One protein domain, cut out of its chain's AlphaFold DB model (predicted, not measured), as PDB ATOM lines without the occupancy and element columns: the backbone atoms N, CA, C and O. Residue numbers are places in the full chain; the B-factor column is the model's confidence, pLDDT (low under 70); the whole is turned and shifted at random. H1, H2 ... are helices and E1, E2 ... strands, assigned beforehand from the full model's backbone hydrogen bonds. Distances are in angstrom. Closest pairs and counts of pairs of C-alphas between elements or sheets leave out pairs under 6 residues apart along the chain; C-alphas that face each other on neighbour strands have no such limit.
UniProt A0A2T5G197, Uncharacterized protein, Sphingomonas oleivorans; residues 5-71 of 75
ATOM      1  N   ALA A   5      68.672 -70.379 -40.610       86.56
ATOM      2  CA  ALA A   5      69.832 -69.847 -41.300       86.56
ATOM      3  C   ALA A   5      70.255 -70.822 -42.406       86.56
ATOM      4  O   ALA A   5      70.418 -72.019 -42.164       86.56
ATOM      5  N   ARG A   6      70.430 -70.313 -43.627       89.88
ATOM      6  CA  ARG A   6      70.942 -71.082 -44.766       89.88
ATOM      7  C   ARG A   6      72.368 -70.668 -45.068       89.88
ATOM      8  O   ARG A   6      72.678 -69.481 -45.084       89.88
ATOM      9  N   TYR A   7      73.211 -71.657 -45.314       88.75
ATOM     10  CA  TYR A   7      74.630 -71.498 -45.568       88.75
ATOM     11  C   TYR A   7      74.983 -72.170 -46.887       88.75
ATOM     12  O   TYR A   7      74.622 -73.325 -47.109       88.75
ATOM     13  N   THR A   8      75.720 -71.470 -47.742       90.88
ATOM     14  CA  THR A   8      76.347 -72.068 -48.924       90.88
ATOM     15  C   THR A   8      77.775 -72.465 -48.574       90.88
ATOM     16  O   THR A   8      78.595 -71.610 -48.232       90.88
ATOM     17  N   LEU A   9      78.061 -73.763 -48.641       87.06
ATOM     18  CA  LEU A   9      79.383 -74.330 -48.399       87.06
ATOM     19  C   LEU A   9      80.327 -74.057 -49.590       87.06
ATOM     20  O   LEU A   9      79.855 -73.857 -50.713       87.06
ATOM     21  N   PRO A  10      81.659 -74.126 -49.404       82.00
ATOM     22  CA  PRO A  10      82.632 -73.900 -50.481       82.00
ATOM     23  C   PRO A  10      82.508 -74.851 -51.682       82.00
ATOM     24  O   PRO A  10      82.943 -74.521 -52.782       82.00
ATOM     25  N   ASP A  11      81.921 -76.032 -51.483       85.31
ATOM     26  CA  ASP A  11      81.663 -77.014 -52.541       85.31
ATOM     27  C   ASP A  11      80.321 -76.800 -53.267       85.31
ATOM     28  O   ASP A  11      79.947 -77.597 -54.129       85.31
ATOM     29  N   GLY A  12      79.605 -75.721 -52.940       85.12
ATOM     30  CA  GLY A  12      78.326 -75.350 -53.536       85.12
ATOM     31  C   GLY A  12      77.116 -76.072 -52.945       85.12
ATOM     32  O   GLY A  12      76.006 -75.876 -53.436       85.12
ATOM     33  N   ARG A  13      77.289 -76.906 -51.910       88.69
ATOM     34  CA  ARG A  13      76.154 -77.479 -51.175       88.69
ATOM     35  C   ARG A  13      75.508 -76.431 -50.275       88.69
ATOM     36  O   ARG A  13      76.191 -75.601 -49.684       88.69
ATOM     37  N   GLU A  14      74.195 -76.527 -50.118       89.69
ATOM     38  CA  GLU A  14      73.440 -75.719 -49.163       89.69
ATOM     39  C   GLU A  14      73.213 -76.502 -47.865       89.69
ATOM     40  O   GLU A  14      72.896 -77.695 -47.888       89.69
ATOM     41  N   PHE A  15      73.350 -75.821 -46.731       88.00
ATOM     42  CA  PHE A  15      73.081 -76.364 -45.407       88.00
ATOM     43  C   PHE A  15      72.145 -75.433 -44.639       88.00
ATOM     44  O   PHE A  15      72.323 -74.219 -44.637       88.00
ATOM     45  N   ALA A  16      71.133 -76.001 -43.991       89.44
ATOM     46  CA  ALA A  16      70.121 -75.255 -43.261       89.44
ATOM     47  C   ALA A  16      70.214 -75.582 -41.770       89.44
ATOM     48  O   ALA A  16      70.192 -76.753 -41.395       89.44
ATOM     49  N   VAL A  17      70.296 -74.551 -40.933       86.88
ATOM     50  CA  VAL A  17      70.422 -74.687 -39.483       86.88
ATOM     51  C   VAL A  17      69.303 -73.906 -38.791       86.88
ATOM     52  O   VAL A  17      69.147 -72.714 -39.066       86.88
ATOM     53  N   PRO A  18      68.498 -74.547 -37.925       84.12
ATOM     54  CA  PRO A  18      67.468 -73.851 -37.166       84.12
ATOM     55  C   PRO A  18      68.075 -72.972 -36.064       84.12
ATOM     56  O   PRO A  18      69.041 -73.356 -35.415       84.12
ATOM     57  N   ASP A  19      67.469 -71.815 -35.816       78.12
ATOM     58  CA  ASP A  19      67.772 -70.950 -34.670       78.12
ATOM     59  C   ASP A  19      67.513 -71.692 -33.336       78.12
ATOM     60  O   ASP A  19      66.512 -72.416 -33.240       78.12
ATOM     61  N   PRO A  20      68.374 -71.551 -32.302       80.19
ATOM     62  CA  PRO A  20      69.524 -70.641 -32.178       80.19
ATOM     63  C   PRO A  20      70.868 -71.250 -32.625       80.19
ATOM     64  O   PRO A  20      71.930 -70.740 -32.267       80.19
ATOM     65  N   TYR A  21      70.845 -72.368 -33.347       83.56
ATOM     66  CA  TYR A  21      72.056 -73.083 -33.734       83.56
ATOM     67  C   TYR A  21      72.722 -72.461 -34.968       83.56
ATOM     68  O   TYR A  21      72.142 -71.651 -35.696       83.56
ATOM     69  N   TYR A  22      73.968 -72.854 -35.212       83.31
ATOM     70  CA  TYR A  22      74.799 -72.348 -36.301       83.31
ATOM     71  C   TYR A  22      75.505 -73.494 -37.033       83.31
ATOM     72  O   TYR A  22      75.523 -74.633 -36.564       83.31
ATOM     73  N   LEU A  23      76.032 -73.203 -38.225       87.88
ATOM     74  CA  LEU A  23      76.769 -74.192 -39.009       87.88
ATOM     75  C   LEU A  23      78.081 -74.538 -38.300       87.88
ATOM     76  O   LEU A  23      78.862 -73.646 -37.992       87.88
ATOM     77  N   ALA A  24      78.319 -75.824 -38.085       88.31
ATOM     78  CA  ALA A  24      79.512 -76.368 -37.455       88.31
ATOM     79  C   ALA A  24      80.248 -77.289 -38.440       88.31
ATOM     80  O   ALA A  24      79.641 -77.914 -39.319       88.31
ATOM     81  N   SER A  25      81.571 -77.382 -38.317       89.44
ATOM     82  CA  SER A  25      82.364 -78.317 -39.111       89.44
ATOM     83  C   SER A  25      83.644 -78.734 -38.395       89.44
ATOM     84  O   SER A  25      84.203 -77.965 -37.624       89.44
ATOM     85  N   CYS A  26      84.125 -79.944 -38.671       88.06
ATOM     86  CA  CYS A  26      85.327 -80.498 -38.058       88.06
ATOM     87  C   CYS A  26      86.391 -80.790 -39.116       88.06
ATOM     88  O   CYS A  26      86.207 -81.678 -39.953       88.06
ATOM     89  N   ASP A  27      87.533 -80.110 -39.029       86.06
ATOM     90  CA  ASP A  27      88.651 -80.291 -39.964       86.06
ATOM     91  C   ASP A  27      89.358 -81.642 -39.800       86.06
ATOM     92  O   ASP A  27      89.953 -82.156 -40.749       86.06
ATOM     93  N   ALA A  28      89.261 -82.266 -38.620       86.00
ATOM     94  CA  ALA A  28      89.913 -83.545 -38.347       86.00
ATOM     95  C   ALA A  28      89.315 -84.704 -39.165       86.00
ATOM     96  O   ALA A  28      90.045 -85.606 -39.583       86.00
ATOM     97  N   CYS A  29      87.998 -84.698 -39.403       87.00
ATOM     98  CA  CYS A  29      87.316 -85.762 -40.151       87.00
ATOM     99  C   CYS A  29      86.448 -85.273 -41.322       87.00
ATOM    100  O   CYS A  29      85.801 -86.093 -41.976       87.00
ATOM    101  N   GLY A  30      86.395 -83.962 -41.574       86.50
ATOM    102  CA  GLY A  30      85.589 -83.346 -42.633       86.50
ATOM    103  C   GLY A  30      84.080 -83.361 -42.369       86.50
ATOM    104  O   GLY A  30      83.291 -83.296 -43.312       86.50
ATOM    105  N   TRP A  31      83.655 -83.507 -41.111       89.06
ATOM    106  CA  TRP A  31      82.232 -83.460 -40.770       89.06
ATOM    107  C   TRP A  31      81.692 -82.033 -40.916       89.06
ATOM    108  O   TRP A  31      82.392 -81.076 -40.604       89.06
ATOM    109  N   VAL A  32      80.447 -81.907 -41.375       90.12
ATOM    110  CA  VAL A  32      79.708 -80.643 -41.484       90.12
ATOM    111  C   VAL A  32      78.297 -80.901 -40.972       90.12
ATOM    112  O   VAL A  32      77.670 -81.874 -41.406       90.12
ATOM    113  N   GLY A  33      77.811 -80.057 -40.069       89.06
ATOM    114  CA  GLY A  33      76.504 -80.228 -39.449       89.06
ATOM    115  C   GLY A  33      76.036 -79.005 -38.671       89.06
ATOM    116  O   GLY A  33      76.546 -77.901 -38.848       89.06
ATOM    117  N   SER A  34      75.037 -79.204 -37.818       88.00
ATOM    118  CA  SER A  34      74.556 -78.168 -36.899       88.00
ATOM    119  C   SER A  34      75.342 -78.198 -35.590       88.00
ATOM    120  O   SER A  34      75.683 -79.275 -35.095       88.00
ATOM    121  N   SER A  35      75.556 -77.040 -34.961       83.44
ATOM    122  CA  SER A  35      76.079 -76.983 -33.590       83.44
ATOM    123  C   SER A  35      75.172 -77.684 -32.567       83.44
ATOM    124  O   SER A  35      75.655 -78.099 -31.520       83.44
ATOM    125  N   GLU A  36      73.897 -77.926 -32.899       85.31
ATOM    126  CA  GLU A  36      72.982 -78.785 -32.125       85.31
ATOM    127  C   GLU A  36      73.477 -80.232 -31.992       85.31
ATOM    128  O   GLU A  36      73.247 -80.888 -30.979       85.31
ATOM    129  N   GLU A  37      74.132 -80.750 -33.031       83.12
ATOM    130  CA  GLU A  37      74.620 -82.132 -33.063       83.12
ATOM    131  C   GLU A  37      75.941 -82.294 -32.313       83.12
ATOM    132  O   GLU A  37      76.385 -83.420 -32.065       83.12
ATOM    133  N   CYS A  38      76.595 -81.182 -31.986       79.19
ATOM    134  CA  CYS A  38      77.857 -81.217 -31.283       79.19
ATOM    135  C   CYS A  38      77.640 -81.511 -29.794       79.19
ATOM    136  O   CYS A  38      76.678 -81.057 -29.173       79.19
ATOM    137  N   GLY A  39      78.562 -82.265 -29.195       67.62
ATOM    138  CA  GLY A  39      78.588 -82.418 -27.743       67.62
ATOM    139  C   GLY A  39      79.099 -81.130 -27.102       67.62
ATOM    140  O   GLY A  39      80.131 -80.627 -27.535       67.62
ATOM    141  N   THR A  40      78.406 -80.617 -26.085       62.50
ATOM    142  CA  THR A  40      78.869 -79.484 -25.269       62.50
ATOM    143  C   THR A  40      78.954 -79.905 -23.805       62.50
ATOM    144  O   THR A  40      78.057 -80.591 -23.306       62.50
ATOM    145  N   ASP A  41      79.980 -79.464 -23.082       50.41
ATOM    146  CA  ASP A  41      79.942 -79.380 -21.624       50.41
ATOM    147  C   ASP A  41      79.629 -77.937 -21.183       50.41
ATOM    148  O   ASP A  41      80.376 -77.272 -20.496       50.41
ATOM    149  N   TYR A  42      78.434 -77.446 -21.514       44.97
ATOM    150  CA  TYR A  42      77.751 -76.341 -20.811       44.97
ATOM    151  C   TYR A  42      78.415 -74.935 -20.742       44.97
ATOM    152  O   TYR A  42      77.753 -74.033 -20.224       44.97
ATOM    153  N   TRP A  43      79.629 -74.678 -21.256       45.06
ATOM    154  CA  TRP A  43      80.341 -73.408 -20.974       45.06
ATOM    155  C   TRP A  43      80.800 -72.541 -22.160       45.06
ATOM    156  O   TRP A  43      81.344 -71.466 -21.923       45.06
ATOM    157  N   GLY A  44      80.459 -72.882 -23.406       48.91
ATOM    158  CA  GLY A  44      80.485 -71.914 -24.517       48.91
ATOM    159  C   GLY A  44      81.868 -71.391 -24.937       48.91
ATOM    160  O   GLY A  44      81.939 -70.304 -25.510       48.91
ATOM    161  N   ASP A  45      82.941 -72.137 -24.667       53.75
ATOM    162  CA  ASP A  45      84.255 -71.951 -25.293       53.75
ATOM    163  C   ASP A  45      84.347 -72.847 -26.549       53.75
ATOM    164  O   ASP A  45      83.890 -73.991 -26.548       53.75
ATOM    165  N   CYS A  46      84.920 -72.322 -27.636       52.81
ATOM    166  CA  CYS A  46      85.139 -73.028 -28.906       52.81
ATOM    167  C   CYS A  46      86.066 -74.258 -28.780       52.81
ATOM    168  O   CYS A  46      86.125 -75.094 -29.677       52.81
ATOM    169  N   GLY A  47      86.807 -74.393 -27.676       53.25
ATOM    170  CA  GLY A  47      87.624 -75.568 -27.362       53.25
ATOM    171  C   GLY A  47      86.830 -76.777 -26.850       53.25
ATOM    172  O   GLY A  47      87.348 -77.892 -26.872       53.25
ATOM    173  N   ASP A  48      85.577 -76.577 -26.439       63.03
ATOM    174  CA  ASP A  48      84.790 -77.572 -25.697       63.03
ATOM    175  C   ASP A  48      83.744 -78.303 -26.563       63.03
ATOM    176  O   ASP A  48      82.961 -79.132 -26.084       63.03
ATOM    177  N   VAL A  49      83.711 -78.000 -27.864       71.88
ATOM    178  CA  VAL A  49      82.745 -78.572 -28.802       71.88
ATOM    179  C   VAL A  49      83.343 -79.790 -29.505       71.88
ATOM    180  O   VAL A  49      84.198 -79.677 -30.388       71.88
ATOM    181  N   PHE A  50      82.869 -80.981 -29.132       78.00
ATOM    182  CA  PHE A  50      83.365 -82.238 -29.694       78.00
ATOM    183  C   PHE A  50      82.644 -82.624 -30.982       78.00
ATOM    184  O   PHE A  50      81.411 -82.604 -31.068       78.00
ATOM    185  N   CYS A  51      83.419 -83.099 -31.958       84.00
ATOM    186  CA  CYS A  51      82.878 -83.640 -33.193       84.00
ATOM    187  C   CYS A  51      82.095 -84.928 -32.902       84.00
ATOM    188  O   CYS A  51      82.684 -85.897 -32.413       84.00
ATOM    189  N   PRO A  52      80.816 -85.037 -33.302       83.12
ATOM    190  CA  PRO A  52      80.029 -86.248 -33.067       83.12
ATOM    191  C   PRO A  52      80.509 -87.461 -33.886       83.12
ATOM    192  O   PRO A  52      80.023 -88.574 -33.688       83.12
ATOM    193  N   LYS A  53      81.431 -87.266 -34.842       85.94
ATOM    194  CA  LYS A  53      81.961 -88.330 -35.709       85.94
ATOM    195  C   LYS A  53      83.306 -88.878 -35.253       85.94
ATOM    196  O   LYS A  53      83.476 -90.095 -35.258       85.94
ATOM    197  N   CYS A  54      84.256 -88.011 -34.910       86.00
ATOM    198  CA  CYS A  54      85.613 -88.424 -34.539       86.00
ATOM    199  C   CYS A  54      85.994 -88.090 -33.096       86.00
ATOM    200  O   CYS A  54      87.072 -88.492 -32.671       86.00
ATOM    201  N   TYR A  55      85.126 -87.393 -32.352       82.50
ATOM    202  CA  TYR A  55      85.365 -86.944 -30.976       82.50
ATOM    203  C   TYR A  55      86.602 -86.048 -30.810       82.50
ATOM    204  O   TYR A  55      87.106 -85.896 -29.702       82.50
ATOM    205  N   SER A  56      87.090 -85.458 -31.904       81.19
ATOM    206  CA  SER A  56      88.074 -84.376 -31.853       81.19
ATOM    207  C   SER A  56      87.419 -83.093 -31.350       81.19
ATOM    208  O   SER A  56      86.235 -82.863 -31.609       81.19
ATOM    209  N   ASP A  57      88.196 -82.282 -30.646       77.88
ATOM    210  CA  ASP A  57      87.867 -80.913 -30.256       77.88
ATOM    211  C   ASP A  57      87.757 -79.968 -31.470       77.88
ATOM    212  O   ASP A  57      88.187 -80.304 -32.580       77.88
ATOM    213  N   GLY A  58      87.135 -78.801 -31.262       70.56
ATOM    214  CA  GLY A  58      87.028 -77.730 -32.259       70.56
ATOM    215  C   GLY A  58      86.079 -78.028 -33.424       70.56
ATOM    216  O   GLY A  58      86.337 -77.642 -34.564       70.56
ATOM    217  N   ALA A  59      84.990 -78.760 -33.185       73.19
ATOM    218  CA  ALA A  59      84.042 -79.124 -34.243       73.19
ATOM    219  C   ALA A  59      83.077 -78.001 -34.663       73.19
ATOM    220  O   ALA A  59      82.304 -78.183 -35.602       73.19
ATOM    221  N   ASP A  60      83.096 -76.864 -33.976       70.69
ATOM    222  CA  ASP A  60      82.340 -75.647 -34.277       70.69
ATOM    223  C   ASP A  60      83.137 -74.616 -35.091       70.69
ATOM    224  O   ASP A  60      82.536 -73.736 -35.702       70.69
ATOM    225  N   CYS A  61      84.466 -74.746 -35.147       69.06
ATOM    226  CA  CYS A  61      85.379 -73.786 -35.773       69.06
ATOM    227  C   CYS A  61      86.110 -74.319 -37.015       69.06
ATOM    228  O   CYS A  61      87.076 -73.710 -37.471       69.06
ATOM    229  N   GLY A  62      85.665 -75.438 -37.594       75.38
ATOM    230  CA  GLY A  62      86.290 -75.958 -38.809       75.38
ATOM    231  C   GLY A  62      86.155 -75.014 -40.008       75.38
ATOM    232  O   GLY A  62      85.188 -74.251 -40.132       75.38
ATOM    233  N   GLN A  63      87.099 -75.118 -40.943       81.12
ATOM    234  CA  GLN A  63      87.236 -74.194 -42.071       81.12
ATOM    235  C   GLN A  63      85.979 -74.108 -42.942       81.12
ATOM    236  O   GLN A  63      85.697 -73.063 -43.527       81.12
ATOM    237  N   VAL A  64      85.219 -75.200 -43.064       81.56
ATOM    238  CA  VAL A  64      83.995 -75.221 -43.878       81.56
ATOM    239  C   VAL A  64      82.917 -74.325 -43.274       81.56
ATOM    240  O   VAL A  64      82.257 -73.605 -44.017       81.56
ATOM    241  N   ALA A  65      82.757 -74.341 -41.951       81.06
ATOM    242  CA  ALA A  65      81.822 -73.475 -41.247       81.06
ATOM    243  C   ALA A  65      82.258 -72.004 -41.311       81.06
ATOM    244  O   ALA A  65      81.437 -71.144 -41.619       81.06
ATOM    245  N   GLU A  66      83.550 -71.721 -41.114       81.00
ATOM    246  CA  GLU A  66      84.085 -70.351 -41.158       81.00
ATOM    247  C   GLU A  66      83.995 -69.700 -42.545       81.00
ATOM    248  O   GLU A  66      83.833 -68.486 -42.668       81.00
ATOM    249  N   THR A  67      84.124 -70.500 -43.604       83.12
ATOM    250  CA  THR A  67      84.097 -70.012 -44.993       83.12
ATOM    251  C   THR A  67      82.716 -70.076 -45.635       83.12
ATOM    252  O   THR A  67      82.546 -69.602 -46.762       83.12
ATOM    253  N   ALA A  68      81.725 -70.642 -44.946       82.44
ATOM    254  CA  ALA A  68      80.371 -70.709 -45.458       82.44
ATOM    255  C   ALA A  68      79.735 -69.318 -45.515       82.44
ATOM    256  O   ALA A  68      79.825 -68.512 -44.588       82.44
ATOM    257  N   VAL A  69      79.030 -69.048 -46.609       83.00
ATOM    258  CA  VAL A  69      78.300 -67.791 -46.775       83.00
ATOM    259  C   VAL A  69      76.887 -67.987 -46.246       83.00
ATOM    260  O   VAL A  69      76.120 -68.761 -46.817       83.00
ATOM    261  N   MET A  70      76.544 -67.292 -45.160       80.38
ATOM    262  CA  MET A  70      75.163 -67.210 -44.686       80.38
ATOM    263  C   MET A  70      74.351 -66.356 -45.665       80.38
ATOM    264  O   MET A  70      74.693 -65.197 -45.916       80.38
ATOM    265  N   GLU A  71      73.277 -66.913 -46.220       76.44
ATOM    266  CA  GLU A  71      72.356 -66.135 -47.041       76.44
ATOM    267  C   GLU A  71      71.617 -65.108 -46.167       76.44
ATOM    268  O   GLU A  71      71.119 -65.461 -45.091       76.44
TER     269      GLU A  71
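What this domain is: This is residues 5 to 71 of the 75 residues of an uncharacterized protein of Sphingomonas oleivorans (UniProt A0A2T5G197). This domain has little regular structure: two small hairpins, E1-E2 at one end and E3-E4 in the middle, with short helix H1 packed on E3 and a long loop, residues 35 to 62, reaching the other end. The 67 printed residues include, in order, E1, E2, E3, E4 and H1; the class is mixed, with 22 residues in named elements. The whole is compact, radius of gyration of the C-alphas 11.0 A, spanning 30 by 24 by 16 A.

Where its parts are: Find C-alpha 5 at (69.832, -69.847, -41.300), where E1, residues 5 to 8, begins. E2, residues 14 to 18, runs 13.5 A; E3 is 23 to 26, E4 31 to 34. H1, residues 63 to 67, ends at C-alpha 67, (84.097, -70.012, -44.993).

How they stand to each other: In antiparallel hairpin E1-E2, N 7 and O 15 are 2.8 A apart; in antiparallel E3-E4, also a hairpin, N 24 and O 33 are 2.8 A apart. The closest C-alphas of E2 and E3, Val 17 and Leu 23, are 6.4 A apart; those of E3 and H1, Ala 24 and Ala 65, 5.3 A. H1's O i to N i+4 pair is within hydrogen-bond range.

The domain as a whole: The printed part has no cut. The link E4 to H1 is long, and pLDDT is under 70 at residues 39 to 48 and 61.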